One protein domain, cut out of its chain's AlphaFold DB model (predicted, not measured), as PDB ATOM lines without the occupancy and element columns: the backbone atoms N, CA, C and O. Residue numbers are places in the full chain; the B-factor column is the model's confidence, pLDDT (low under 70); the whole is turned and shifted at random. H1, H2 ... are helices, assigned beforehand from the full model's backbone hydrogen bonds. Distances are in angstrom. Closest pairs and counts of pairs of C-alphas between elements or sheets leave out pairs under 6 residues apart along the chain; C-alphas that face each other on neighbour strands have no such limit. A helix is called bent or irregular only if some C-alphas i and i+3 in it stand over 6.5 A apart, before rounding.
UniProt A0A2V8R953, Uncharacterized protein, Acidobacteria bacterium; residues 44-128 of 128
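This is residues 44 to 128 of the 128 residues of an uncharacterized protein of Acidobacteria bacterium (UniProt A0A2V8R953). The shape is an open, hollow frame of helices: one long bent helix, H2, makes a wide bow along the whole length, and a shorter helix folds back at each of its ends, H1 at one and H3 at the other. H1 and H3 point in from the two ends of the bow, with the middle between them and H2 left empty. The printed part has 85 residues with three named helices in the order H1, H2, H3 and no named strand, and its class is all helix. It is extended, with a radius of gyration of the C-alphas of 20.3 A and spans of 61 by 27 by 16 A.

Start at Gln 44 and go on to C-alpha 47 at (289.049, 229.244, 466.315), where H1 begins; it takes residues 47 to 58 and is 16.6 A long from first to last C-alpha. Next find C-alpha 62 at (291.545, 212.420, 459.950), where H2, residues 62 to 104, begins. By its hydrogen bonds it was assigned as one helix, but it is bent: C-alphas 85 and 88 are 7.1 A apart. Its arm H2a takes residues 62 to 85, over 34.9 A, and its arm H2b takes residues 88 to 104, over 24.6 A. Then comes H3, residues 107 to 126, 29.1 A long, ending at C-alpha 126 at (282.663, 243.208, 469.680).

Look first at H1 and H2a, which are close but not clearly touching: their closest C-alphas, those of Ser 55 and Glu 65, are 6.6 A apart. They run opposite ways at a steep tilt of 43 degrees. At the bend, H2a and H2b stand at a steep tilt of 50 degrees. Farther along, H2b and H3 are close but not clearly touching, the closest C-alphas being those of Arg 102 and Trp 110, 6.4 A apart. They run opposite ways at a shallow tilt of 31 degrees. H1 is apart from H2b and from H3, and H2a is apart from H3. In H1, H2a, H2b and H3 every O i to N i+4 pair is within hydrogen-bond range.

The two C-alphas farthest apart are those of Ser 61 and Thr 106, at 61.1 A, while the first and last printed C-alphas, of Gln 44 and Arg 128, are 10.8 A apart. Residues 73 to 97, which belong to H2, and residues 115 to 126, which belong to H3, stand free. The printed part has no cut, and the links from H1 to H2 and from H2 to H3 are tight. The mean pLDDT of the printed part is 89.0; look in the B-factor column for values under 70 at residues 44 to 47 and 124 to 128, where the model's confidence is low.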
ATOM      1  N   GLN A  44     293.183 237.958 466.055       54.12
ATOM      2  CA  GLN A  44     293.107 236.718 466.816       54.12
ATOM      3  C   GLN A  44     292.881 235.589 465.808       54.12
ATOM      4  O   GLN A  44     291.903 235.667 465.058       54.12
ATOM      5  N   PRO A  45     293.771 234.581 465.742       55.56
ATOM      6  CA  PRO A  45     293.596 233.486 464.806       55.56
ATOM      7  C   PRO A  45     292.213 232.891 465.045       55.56
ATOM      8  O   PRO A  45     291.831 232.649 466.201       55.56
ATOM      9  N   ASN A  46     291.454 232.706 463.964       67.69
ATOM     10  CA  ASN A  46     290.094 232.197 464.038       67.69
ATOM     11  C   ASN A  46     290.119 230.863 464.811       67.69
ATOM     12  O   ASN A  46     291.115 230.136 464.769       67.69
ATOM     13  N   GLN A  47     289.057 230.505 465.544       68.88
ATOM     14  CA  GLN A  47     289.049 229.244 466.315       68.88
ATOM     15  C   GLN A  47     289.388 228.031 465.433       68.88
ATOM     16  O   GLN A  47     290.055 227.099 465.883       68.88
ATOM     17  N   GLN A  48     288.984 228.091 464.163       74.62
ATOM     18  CA  GLN A  48     289.324 227.102 463.145       74.62
ATOM     19  C   GLN A  48     290.834 227.042 462.862       74.62
ATOM     20  O   GLN A  48     291.391 225.947 462.812       74.62
ATOM     21  N   ASP A  49     291.512 228.186 462.774       81.00
ATOM     22  CA  ASP A  49     292.959 228.261 462.532       81.00
ATOM     23  C   ASP A  49     293.755 227.710 463.714       81.00
ATOM     24  O   ASP A  49     294.772 227.043 463.531       81.00
ATOM     25  N   ARG A  50     293.283 227.949 464.944       84.38
ATOM     26  CA  ARG A  50     293.914 227.409 466.157       84.38
ATOM     27  C   ARG A  50     293.786 225.892 466.234       84.38
ATOM     28  O   ARG A  50     294.756 225.219 466.574       84.38
ATOM     29  N   PHE A  51     292.605 225.359 465.915       87.62
ATOM     30  CA  PHE A  51     292.378 223.917 465.889       87.62
ATOM     31  C   PHE A  51     293.220 223.242 464.804       87.62
ATOM     32  O   PHE A  51     293.879 222.244 465.084       87.62
ATOM     33  N   ARG A  52     293.276 223.831 463.604       87.62
ATOM     34  CA  ARG A  52     294.103 223.336 462.501       87.62
ATOM     35  C   ARG A  52     295.588 223.304 462.864       87.62
ATOM     36  O   ARG A  52     296.216 222.261 462.733       87.62
ATOM     37  N   GLN A  53     296.128 224.397 463.405       90.25
ATOM     38  CA  GLN A  53     297.522 224.442 463.866       90.25
ATOM     39  C   GLN A  53     297.817 223.387 464.938       90.25
ATOM     40  O   GLN A  53     298.903 222.815 464.965       90.25
ATOM     41  N   MET A  54     296.868 223.129 465.841       91.25
ATOM     42  CA  MET A  54     297.015 222.086 466.854       91.25
ATOM     43  C   MET A  54     296.978 220.685 466.231       91.25
ATOM     44  O   MET A  54     297.821 219.864 466.581       91.25
ATOM     45  N   SER A  55     296.052 220.432 465.302       92.06
ATOM     46  CA  SER A  55     295.948 219.163 464.568       92.06
ATOM     47  C   SER A  55     297.251 218.848 463.827       92.06
ATOM     48  O   SER A  55     297.811 217.766 463.993       92.06
ATOM     49  N   GLU A  56     297.799 219.837 463.112       92.56
ATOM     50  CA  GLU A  56     299.065 219.729 462.378       92.56
ATOM     51  C   GLU A  56     300.257 219.476 463.318       92.56
ATOM     52  O   GLU A  56     301.066 218.582 463.069       92.56
ATOM     53  N   ARG A  57     300.354 220.207 464.439       94.12
ATOM     54  CA  ARG A  57     301.434 220.024 465.431       94.12
ATOM     55  C   ARG A  57     301.391 218.665 466.125       94.12
ATOM     56  O   ARG A  57     302.442 218.125 466.454       94.12
ATOM     57  N   LEU A  58     300.192 218.141 466.372       93.69
ATOM     58  CA  LEU A  58     299.980 216.834 466.995       93.69
ATOM     59  C   LEU A  58     299.960 215.687 465.978       93.69
ATOM     60  O   LEU A  58     299.879 214.534 466.389       93.69
ATOM     61  N   GLN A  59     300.046 216.001 464.679       94.25
ATOM     62  CA  GLN A  59     300.005 215.042 463.575       94.25
ATOM     63  C   GLN A  59     298.789 214.107 463.671       94.25
ATOM     64  O   GLN A  59     298.908 212.889 463.536       94.25
ATOM     65  N   LEU A  60     297.613 214.677 463.952       93.12
ATOM     66  CA  LEU A  60     296.390 213.890 464.094       93.12
ATOM     67  C   LEU A  60     295.984 213.276 462.749       93.12
ATOM     68  O   LEU A  60     296.011 213.935 461.710       93.12
ATOM     69  N   SER A  61     295.546 212.017 462.769       94.75
ATOM     70  CA  SER A  61     294.858 211.422 461.623       94.75
ATOM     71  C   SER A  61     293.471 212.044 461.432       94.75
ATOM     72  O   SER A  61     292.890 212.592 462.372       94.75
ATOM     73  N   ALA A  62     292.884 211.895 460.242       91.56
ATOM     74  CA  ALA A  62     291.545 212.420 459.950       91.56
ATOM     75  C   ALA A  62     290.479 211.930 460.952       91.56
ATOM     76  O   ALA A  62     289.613 212.693 461.381       91.56
ATOM     77  N   GLU A  63     290.566 210.669 461.387       92.69
ATOM     78  CA  GLU A  63     289.656 210.150 462.408       92.69
ATOM     79  C   GLU A  63     289.905 210.750 463.797       92.69
ATOM     80  O   GLU A  63     288.959 210.987 464.551       92.69
ATOM     81  N   GLN A  64     291.170 210.966 464.174       91.06
ATOM     82  CA  GLN A  64     291.509 211.607 465.445       91.06
ATOM     83  C   GLN A  64     291.037 213.060 465.454       91.06
ATOM     84  O   GLN A  64     290.428 213.486 466.431       91.06
ATOM     85  N   GLU A  65     291.235 213.790 464.360       92.44
ATOM     86  CA  GLU A  65     290.769 215.165 464.214       92.44
ATOM     87  C   GLU A  65     289.244 215.264 464.375       92.44
ATOM     88  O   GLU A  65     288.757 216.077 465.165       92.44
ATOM     89  N   ALA A  66     288.485 214.381 463.714       92.00
ATOM     90  CA  ALA A  66     287.030 214.323 463.853       92.00
ATOM     91  C   ALA A  66     286.591 214.043 465.303       92.00
ATOM     92  O   ALA A  66     285.672 214.690 465.813       92.00
ATOM     93  N   ARG A  67     287.273 213.117 465.996       92.00
ATOM     94  CA  ARG A  67     287.003 212.804 467.408       92.00
ATOM     95  C   ARG A  67     287.303 213.989 468.328       92.00
ATOM     96  O   ARG A  67     286.465 214.328 469.159       92.00
ATOM     97  N   VAL A  68     288.456 214.642 468.174       91.56
ATOM     98  CA  VAL A  68     288.846 215.791 469.011       91.56
ATOM     99  C   VAL A  68     287.909 216.977 468.781       91.56
ATOM    100  O   VAL A  68     287.481 217.609 469.746       91.56
ATOM    101  N   ARG A  69     287.527 217.249 467.527       90.38
ATOM    102  CA  ARG A  69     286.544 218.293 467.207       90.38
ATOM    103  C   ARG A  69     285.218 218.042 467.922       90.38
ATOM    104  O   ARG A  69     284.723 218.940 468.595       90.38
ATOM    105  N   LYS A  70     284.705 216.809 467.856       92.44
ATOM    106  CA  LYS A  70     283.474 216.431 468.559       92.44
ATOM    107  C   LYS A  70     283.585 216.644 470.072       92.44
ATOM    108  O   LYS A  70     282.682 217.223 470.661       92.44
ATOM    109  N   ILE A  71     284.701 216.246 470.689       91.38
ATOM    110  CA  ILE A  71     284.932 216.452 472.130       91.38
ATOM    111  C   ILE A  71     284.857 217.941 472.494       91.38
ATOM    112  O   ILE A  71     284.214 218.299 473.482       91.38
ATOM    113  N   PHE A  72     285.490 218.821 471.714       91.94
ATOM    114  CA  PHE A  72     285.429 220.258 471.978       91.94
ATOM    115  C   PHE A  72     284.042 220.851 471.752       91.94
ATOM    116  O   PHE A  72     283.622 221.690 472.550       91.94
ATOM    117  N   ASP A  73     283.327 220.413 470.717       91.12
ATOM    118  CA  ASP A  73     281.964 220.871 470.444       91.12
ATOM    119  C   ASP A  73     281.004 220.455 471.574       91.12
ATOM    120  O   ASP A  73     280.269 221.293 472.105       91.12
ATOM    121  N   ASP A  74     281.082 219.200 472.028       93.88
ATOM    122  CA  ASP A  74     280.303 218.689 473.161       93.88
ATOM    123  C   ASP A  74     280.651 219.443 474.456       93.88
ATOM    124  O   ASP A  74     279.761 219.879 475.191       93.88
ATOM    125  N   THR A  75     281.943 219.676 474.712       92.88
ATOM    126  CA  THR A  75     282.409 220.444 475.881       92.88
ATOM    127  C   THR A  75     281.882 221.877 475.848       92.88
ATOM    128  O   THR A  75     281.402 222.396 476.857       92.88
ATOM    129  N   ARG A  76     281.925 222.531 474.682       91.81
ATOM    130  CA  ARG A  76     281.390 223.884 474.504       91.81
ATOM    131  C   ARG A  76     279.892 223.924 474.779       91.81
ATOM    132  O   ARG A  76     279.441 224.834 475.467       91.81
ATOM    133  N   SER A  77     279.147 222.938 474.285       95.12
ATOM    134  CA  SER A  77     277.709 222.815 474.533       95.12
ATOM    135  C   SER A  77     277.396 222.693 476.028       95.12
ATOM    136  O   SER A  77     276.547 223.422 476.543       95.12
ATOM    137  N   GLN A  78     278.141 221.853 476.755       94.38
ATOM    138  CA  GLN A  78     277.994 221.702 478.209       94.38
ATOM    139  C   GLN A  78     278.300 223.002 478.963       94.38
ATOM    140  O   GLN A  78     277.543 223.396 479.850       94.38
ATOM    141  N   LEU A  79     279.371 223.709 478.588       94.38
ATOM    142  CA  LEU A  79     279.715 224.998 479.195       94.38
ATOM    143  C   LEU A  79     278.665 226.078 478.904       94.38
ATOM    144  O   LEU A  79     278.321 226.855 479.795       94.38
ATOM    145  N   ASP A  80     278.133 226.133 477.681       93.88
ATOM    146  CA  ASP A  80     277.070 227.073 477.317       93.88
ATOM    147  C   ASP A  80     275.764 226.761 478.072       93.88
ATOM    148  O   ASP A  80     275.061 227.689 478.481       93.88
ATOM    149  N   ALA A  81     275.447 225.481 478.305       95.94
ATOM    150  CA  ALA A  81     274.312 225.065 479.128       95.94
ATOM    151  C   ALA A  81     274.485 225.493 480.593       95.94
ATOM    152  O   ALA A  81     273.628 226.204 481.119       95.94
ATOM    153  N   LEU A  82     275.630 225.168 481.206       96.38
ATOM    154  CA  LEU A  82     275.958 225.569 482.578       96.38
ATOM    155  C   LEU A  82     275.899 227.091 482.748       96.38
ATOM    156  O   LEU A  82     275.390 227.601 483.746       96.38
ATOM    157  N   ARG A  83     276.396 227.836 481.757       93.75
ATOM    158  CA  ARG A  83     276.333 229.297 481.763       93.75
ATOM    159  C   ARG A  83     274.894 229.802 481.762       93.75
ATOM    160  O   ARG A  83     274.593 230.704 482.533       93.75
ATOM    161  N   LYS A  84     274.021 229.253 480.911       94.62
ATOM    162  CA  LYS A  84     272.601 229.646 480.854       94.62
ATOM    163  C   LYS A  84     271.876 229.343 482.161       94.62
ATOM    164  O   LYS A  84     271.096 230.168 482.616       94.62
ATOM    165  N   GLU A  85     272.160 228.190 482.758       95.44
ATOM    166  CA  GLU A  85     271.605 227.789 484.052       95.44
ATOM    167  C   GLU A  85     272.073 228.713 485.186       95.44
ATOM    168  O   GLU A  85     271.282 229.117 486.035       95.44
ATOM    169  N   SER A  86     273.348 229.106 485.162       95.50
ATOM    170  CA  SER A  86     273.958 229.955 486.194       95.50
ATOM    171  C   SER A  86     273.651 231.450 486.024       95.50
ATOM    172  O   SER A  86     273.773 232.217 486.978       95.50
ATOM    173  N   GLU A  87     273.266 231.889 484.822       94.94
ATOM    174  CA  GLU A  87     272.993 233.291 484.480       94.94
ATOM    175  C   GLU A  87     272.038 234.006 485.461       94.94
ATOM    176  O   GLU A  87     272.417 235.082 485.933       94.94
ATOM    177  N   PRO A  88     270.860 233.463 485.843       96.19
ATOM    178  CA  PRO A  88     269.975 234.133 486.801       96.19
ATOM    179  C   PRO A  88     270.632 234.341 488.171       96.19
ATOM    180  O   PRO A  88     270.498 235.409 488.766       96.19
ATOM    181  N   HIS A  89     271.397 233.360 488.654       95.81
ATOM    182  CA  HIS A  89     272.094 233.471 489.935       95.81
ATOM    183  C   HIS A  89     273.191 234.543 489.889       95.81
ATOM    184  O   HIS A  89     273.309 235.371 490.790       95.81
ATOM    185  N   VAL A  90     273.955 234.587 488.794       95.38
ATOM    186  CA  VAL A  90     274.972 235.623 488.570       95.38
ATOM    187  C   VAL A  90     274.341 237.016 488.484       95.38
ATOM    188  O   VAL A  90     274.909 237.977 489.008       95.38
ATOM    189  N   GLN A  91     273.184 237.150 487.833       94.50
ATOM    190  CA  GLN A  91     272.465 238.424 487.754       94.50
ATOM    191  C   GLN A  91     271.992 238.900 489.126       94.50
ATOM    192  O   GLN A  91     272.145 240.083 489.427       94.50
ATOM    193  N   GLU A  92     271.501 237.998 489.972       96.44
ATOM    194  CA  GLU A  92     271.086 238.351 491.329       96.44
ATOM    195  C   GLU A  92     272.267 238.836 492.181       96.44
ATOM    196  O   GLU A  92     272.185 239.904 492.785       96.44
ATOM    197  N   ILE A  93     273.408 238.137 492.147       96.38
ATOM    198  CA  ILE A  93     274.627 238.581 492.847       96.38
ATOM    199  C   ILE A  93     275.052 239.980 492.373       96.38
ATOM    200  O   ILE A  93     275.405 240.841 493.179       96.38
ATOM    201  N   ARG A  94     275.004 240.236 491.059       94.38
ATOM    202  CA  ARG A  94     275.328 241.558 490.499       94.38
ATOM    203  C   ARG A  94     274.348 242.632 490.955       94.38
ATOM    204  O   ARG A  94     274.786 243.734 491.264       94.38
ATOM    205  N   ARG A  95     273.051 242.321 491.009       95.81
ATOM    206  CA  ARG A  95     272.017 243.247 491.486       95.81
ATOM    207  C   ARG A  95     272.258 243.630 492.945       95.81
ATOM    208  O   ARG A  95     272.232 244.811 493.267       95.81
ATOM    209  N   GLN A  96     272.555 242.656 493.800       96.62
ATOM    210  CA  GLN A  96     272.880 242.904 495.206       96.62
ATOM    211  C   GLN A  96     274.137 243.771 495.347       96.62
ATOM    212  O   GLN A  96     274.140 244.761 496.078       96.62
ATOM    213  N   ALA A  97     275.196 243.467 494.591       94.94
ATOM    214  CA  ALA A  97     276.403 244.290 494.579       94.94
ATOM    215  C   ALA A  97     276.119 245.735 494.123       94.94
ATOM    216  O   ALA A  97     276.629 246.679 494.726       94.94
ATOM    217  N   ASP A  98     275.278 245.916 493.102       94.88
ATOM    218  CA  ASP A  98     274.853 247.233 492.622       94.88
ATOM    219  C   ASP A  98     274.104 248.028 493.708       94.88
ATOM    220  O   ASP A  98     274.306 249.236 493.840       94.88
ATOM    221  N   GLU A  99     273.265 247.371 494.513       95.94
ATOM    222  CA  GLU A  99     272.566 248.001 495.640       95.94
ATOM    223  C   GLU A  99     273.536 248.478 496.722       95.94
ATOM    224  O   GLU A  99     273.444 249.623 497.168       95.94
ATOM    225  N   HIS A 100     274.513 247.648 497.090       95.88
ATOM    226  CA  HIS A 100     275.546 248.033 498.052       95.88
ATOM    227  C   HIS A 100     276.428 249.175 497.527       95.88
ATOM    228  O   HIS A 100     276.734 250.117 498.258       95.88
ATOM    229  N   LEU A 101     276.799 249.144 496.246       94.19
ATOM    230  CA  LEU A 101     277.593 250.205 495.629       94.19
ATOM    231  C   LEU A 101     276.835 251.532 495.556       94.19
ATOM    232  O   LEU A 101     277.436 252.580 495.778       94.19
ATOM    233  N   ARG A 102     275.521 251.510 495.307       94.00
ATOM    234  CA  ARG A 102     274.681 252.718 495.352       94.00
ATOM    235  C   ARG A 102     274.660 253.387 496.721       94.00
ATOM    236  O   ARG A 102     274.500 254.599 496.783       94.00
ATOM    237  N   GLN A 103     274.800 252.616 497.796       95.06
ATOM    238  CA  GLN A 103     274.874 253.150 499.157       95.06
ATOM    239  C   GLN A 103     276.265 253.710 499.482       95.06
ATOM    240  O   GLN A 103     276.381 254.632 500.284       95.06
ATOM    241  N   ALA A 104     277.317 253.156 498.871       96.56
ATOM    242  CA  ALA A 104     278.704 253.539 499.131       96.56
ATOM    243  C   ALA A 104     279.207 254.711 498.268       96.56
ATOM    244  O   ALA A 104     280.157 255.391 498.654       96.56
ATOM    245  N   LEU A 105     278.617 254.926 497.090       96.19
ATOM    246  CA  LEU A 105     279.073 255.906 496.103       96.19
ATOM    247  C   LEU A 105     278.161 257.132 496.045       96.19
ATOM    248  O   LEU A 105     276.952 257.037 496.258       96.19
ATOM    249  N   THR A 106     278.722 258.284 495.666       97.50
ATOM    250  CA  THR A 106     277.893 259.445 495.306       97.50
ATOM    251  C   THR A 106     277.130 259.184 493.998       97.50
ATOM    252  O   THR A 106     277.549 258.339 493.196       97.50
ATOM    253  N   PRO A 107     276.039 259.922 493.716       95.44
ATOM    254  CA  PRO A 107     275.296 259.775 492.464       95.44
ATOM    255  C   PRO A 107     276.170 259.921 491.207       95.44
ATOM    256  O   PRO A 107     276.019 259.167 490.244       95.44
ATOM    257  N   GLU A 108     277.132 260.845 491.224       95.69
ATOM    258  CA  GLU A 108     278.048 261.090 490.106       95.69
ATOM    259  C   GLU A 108     279.040 259.935 489.927       95.69
ATOM    260  O   GLU A 108     279.317 259.510 488.799       95.69
ATOM    261  N   GLN A 109     279.563 259.397 491.034       96.06
ATOM    262  CA  GLN A 109     280.455 258.238 491.025       96.06
ATOM    263  C   GLN A 109     279.730 256.980 490.540       96.06
ATOM    264  O   GLN A 109     280.282 256.216 489.747       96.06
ATOM    265  N   TRP A 110     278.477 256.791 490.955       95.56
ATOM    266  CA  TRP A 110     277.628 255.698 490.494       95.56
ATOM    267  C   TRP A 110     277.386 255.763 488.981       95.56
ATOM    268  O   TRP A 110     277.540 254.759 488.284       95.56
ATOM    269  N   LEU A 111     277.083 256.948 488.445       95.50
ATOM    270  CA  LEU A 111     276.892 257.131 487.005       95.50
ATOM    271  C   LEU A 111     278.170 256.807 486.214       95.50
ATOM    272  O   LEU A 111     278.118 256.095 485.209       95.50
ATOM    273  N   ARG A 112     279.332 257.273 486.692       96.06
ATOM    274  CA  ARG A 112     280.640 256.931 486.106       96.06
ATOM    275  C   ARG A 112     280.911 255.428 486.150       96.06
ATOM    276  O   ARG A 112     281.405 254.870 485.174       96.06
ATOM    277  N   PHE A 113     280.570 254.764 487.253       94.94
ATOM    278  CA  PHE A 113     280.711 253.315 487.387       94.94
ATOM    279  C   PHE A 113     279.862 252.550 486.365       94.94
ATOM    280  O   PHE A 113     280.370 251.643 485.703       94.94
ATOM    281  N   GLN A 114     278.604 252.952 486.170       93.69
ATOM    282  CA  GLN A 114     277.737 252.345 485.157       93.69
ATOM    283  C   GLN A 114     278.312 252.494 483.742       93.69
ATOM    284  O   GLN A 114     278.378 251.509 483.008       93.69
ATOM    285  N   GLN A 115     278.818 253.681 483.394       94.12
ATOM    286  CA  GLN A 115     279.466 253.921 482.099       94.12
ATOM    287  C   GLN A 115     280.674 252.999 481.880       94.12
ATOM    288  O   GLN A 115     280.778 252.355 480.837       94.12
ATOM    289  N   MET A 116     281.551 252.860 482.884       93.00
ATOM    290  CA  MET A 116     282.702 251.950 482.799       93.00
ATOM    291  C   MET A 116     282.273 250.494 482.570       93.00
ATOM    292  O   MET A 116     282.897 249.772 481.789       93.00
ATOM    293  N   ARG A 117     281.195 250.052 483.227       90.06
ATOM    294  CA  ARG A 117     280.659 248.695 483.063       90.06
ATOM    295  C   ARG A 117     280.111 248.458 481.655       90.06
ATOM    296  O   ARG A 117     280.385 247.412 481.061       90.06
ATOM    297  N   ASP A 118     279.387 249.427 481.110       90.75
ATOM    298  CA  ASP A 118     278.813 249.333 479.768       90.75
ATOM    299  C   ASP A 118     279.899 249.326 478.688       90.75
ATOM    300  O   ASP A 118     279.841 248.515 477.759       90.75
ATOM    301  N   GLU A 119     280.947 250.140 478.841       89.94
ATOM    302  CA  GLU A 119     282.116 250.115 477.956       89.94
ATOM    303  C   GLU A 119     282.805 248.743 477.945       89.94
ATOM    304  O   GLU A 119     283.152 248.223 476.878       89.94
ATOM    305  N   MET A 120     282.979 248.122 479.118       83.69
ATOM    306  CA  MET A 120     283.560 246.779 479.228       83.69
ATOM    307  C   MET A 120     282.678 245.716 478.561       83.69
ATOM    308  O   MET A 120     283.185 244.863 477.828       83.69
ATOM    309  N   SER A 121     281.358 245.795 478.744       84.88
ATOM    310  CA  SER A 121     280.392 244.888 478.108       84.88
ATOM    311  C   SER A 121     280.412 244.999 476.579       84.88
ATOM    312  O   SER A 121     280.451 243.989 475.870       84.88
ATOM    313  N   GLN A 122     280.466 246.223 476.046       80.31
ATOM    314  CA  GLN A 122     280.537 246.464 474.602       80.31
ATOM    315  C   GLN A 122     281.838 245.942 473.980       80.31
ATOM    316  O   GLN A 122     281.806 245.385 472.882       80.31
ATOM    317  N   ARG A 123     282.977 246.064 474.677       75.00
ATOM    318  CA  ARG A 123     284.255 245.485 474.222       75.00
ATOM    319  C   ARG A 123     284.202 243.957 474.167       75.00
ATOM    320  O   ARG A 123     284.688 243.379 473.202       75.00
ATOM    321  N   GLY A 124     283.554 243.315 475.141       68.94
ATOM    322  CA  GLY A 124     283.360 241.862 475.147       68.94
ATOM    323  C   GLY A 124     282.428 241.351 474.040       68.94
ATOM    324  O   GLY A 124     282.638 240.259 473.524       68.94
ATOM    325  N   ARG A 125     281.419 242.140 473.640       62.41
ATOM    326  CA  ARG A 125     280.491 241.787 472.548       62.41
ATOM    327  C   ARG A 125     281.082 241.980 471.151       62.41
ATOM    328  O   ARG A 125     280.705 241.252 470.249       62.41
ATOM    329  N   ARG A 126     281.994 242.942 470.971       57.31
ATOM    330  CA  ARG A 126     282.663 243.208 469.680       57.31
ATOM    331  C   ARG A 126     283.753 242.194 469.320       57.31
ATOM    332  O   ARG A 126     284.167 242.156 468.170       57.31
ATOM    333  N   GLY A 127     284.233 241.416 470.289       51.97
ATOM    334  CA  GLY A 127     285.254 240.384 470.088       51.97
ATOM    335  C   GLY A 127     284.709 238.962 469.922       51.97
ATOM    336  O   GLY A 127     285.502 238.027 470.024       51.97
ATOM    337  N   ARG A 128     283.392 238.782 469.747       44.97
ATOM    338  CA  ARG A 128     282.742 237.473 469.583       44.97
ATOM    339  C   ARG A 128     282.093 237.348 468.214       44.97
ATOM    340  O   ARG A 128     281.517 238.358 467.763       44.97
TER     341      ARG A 128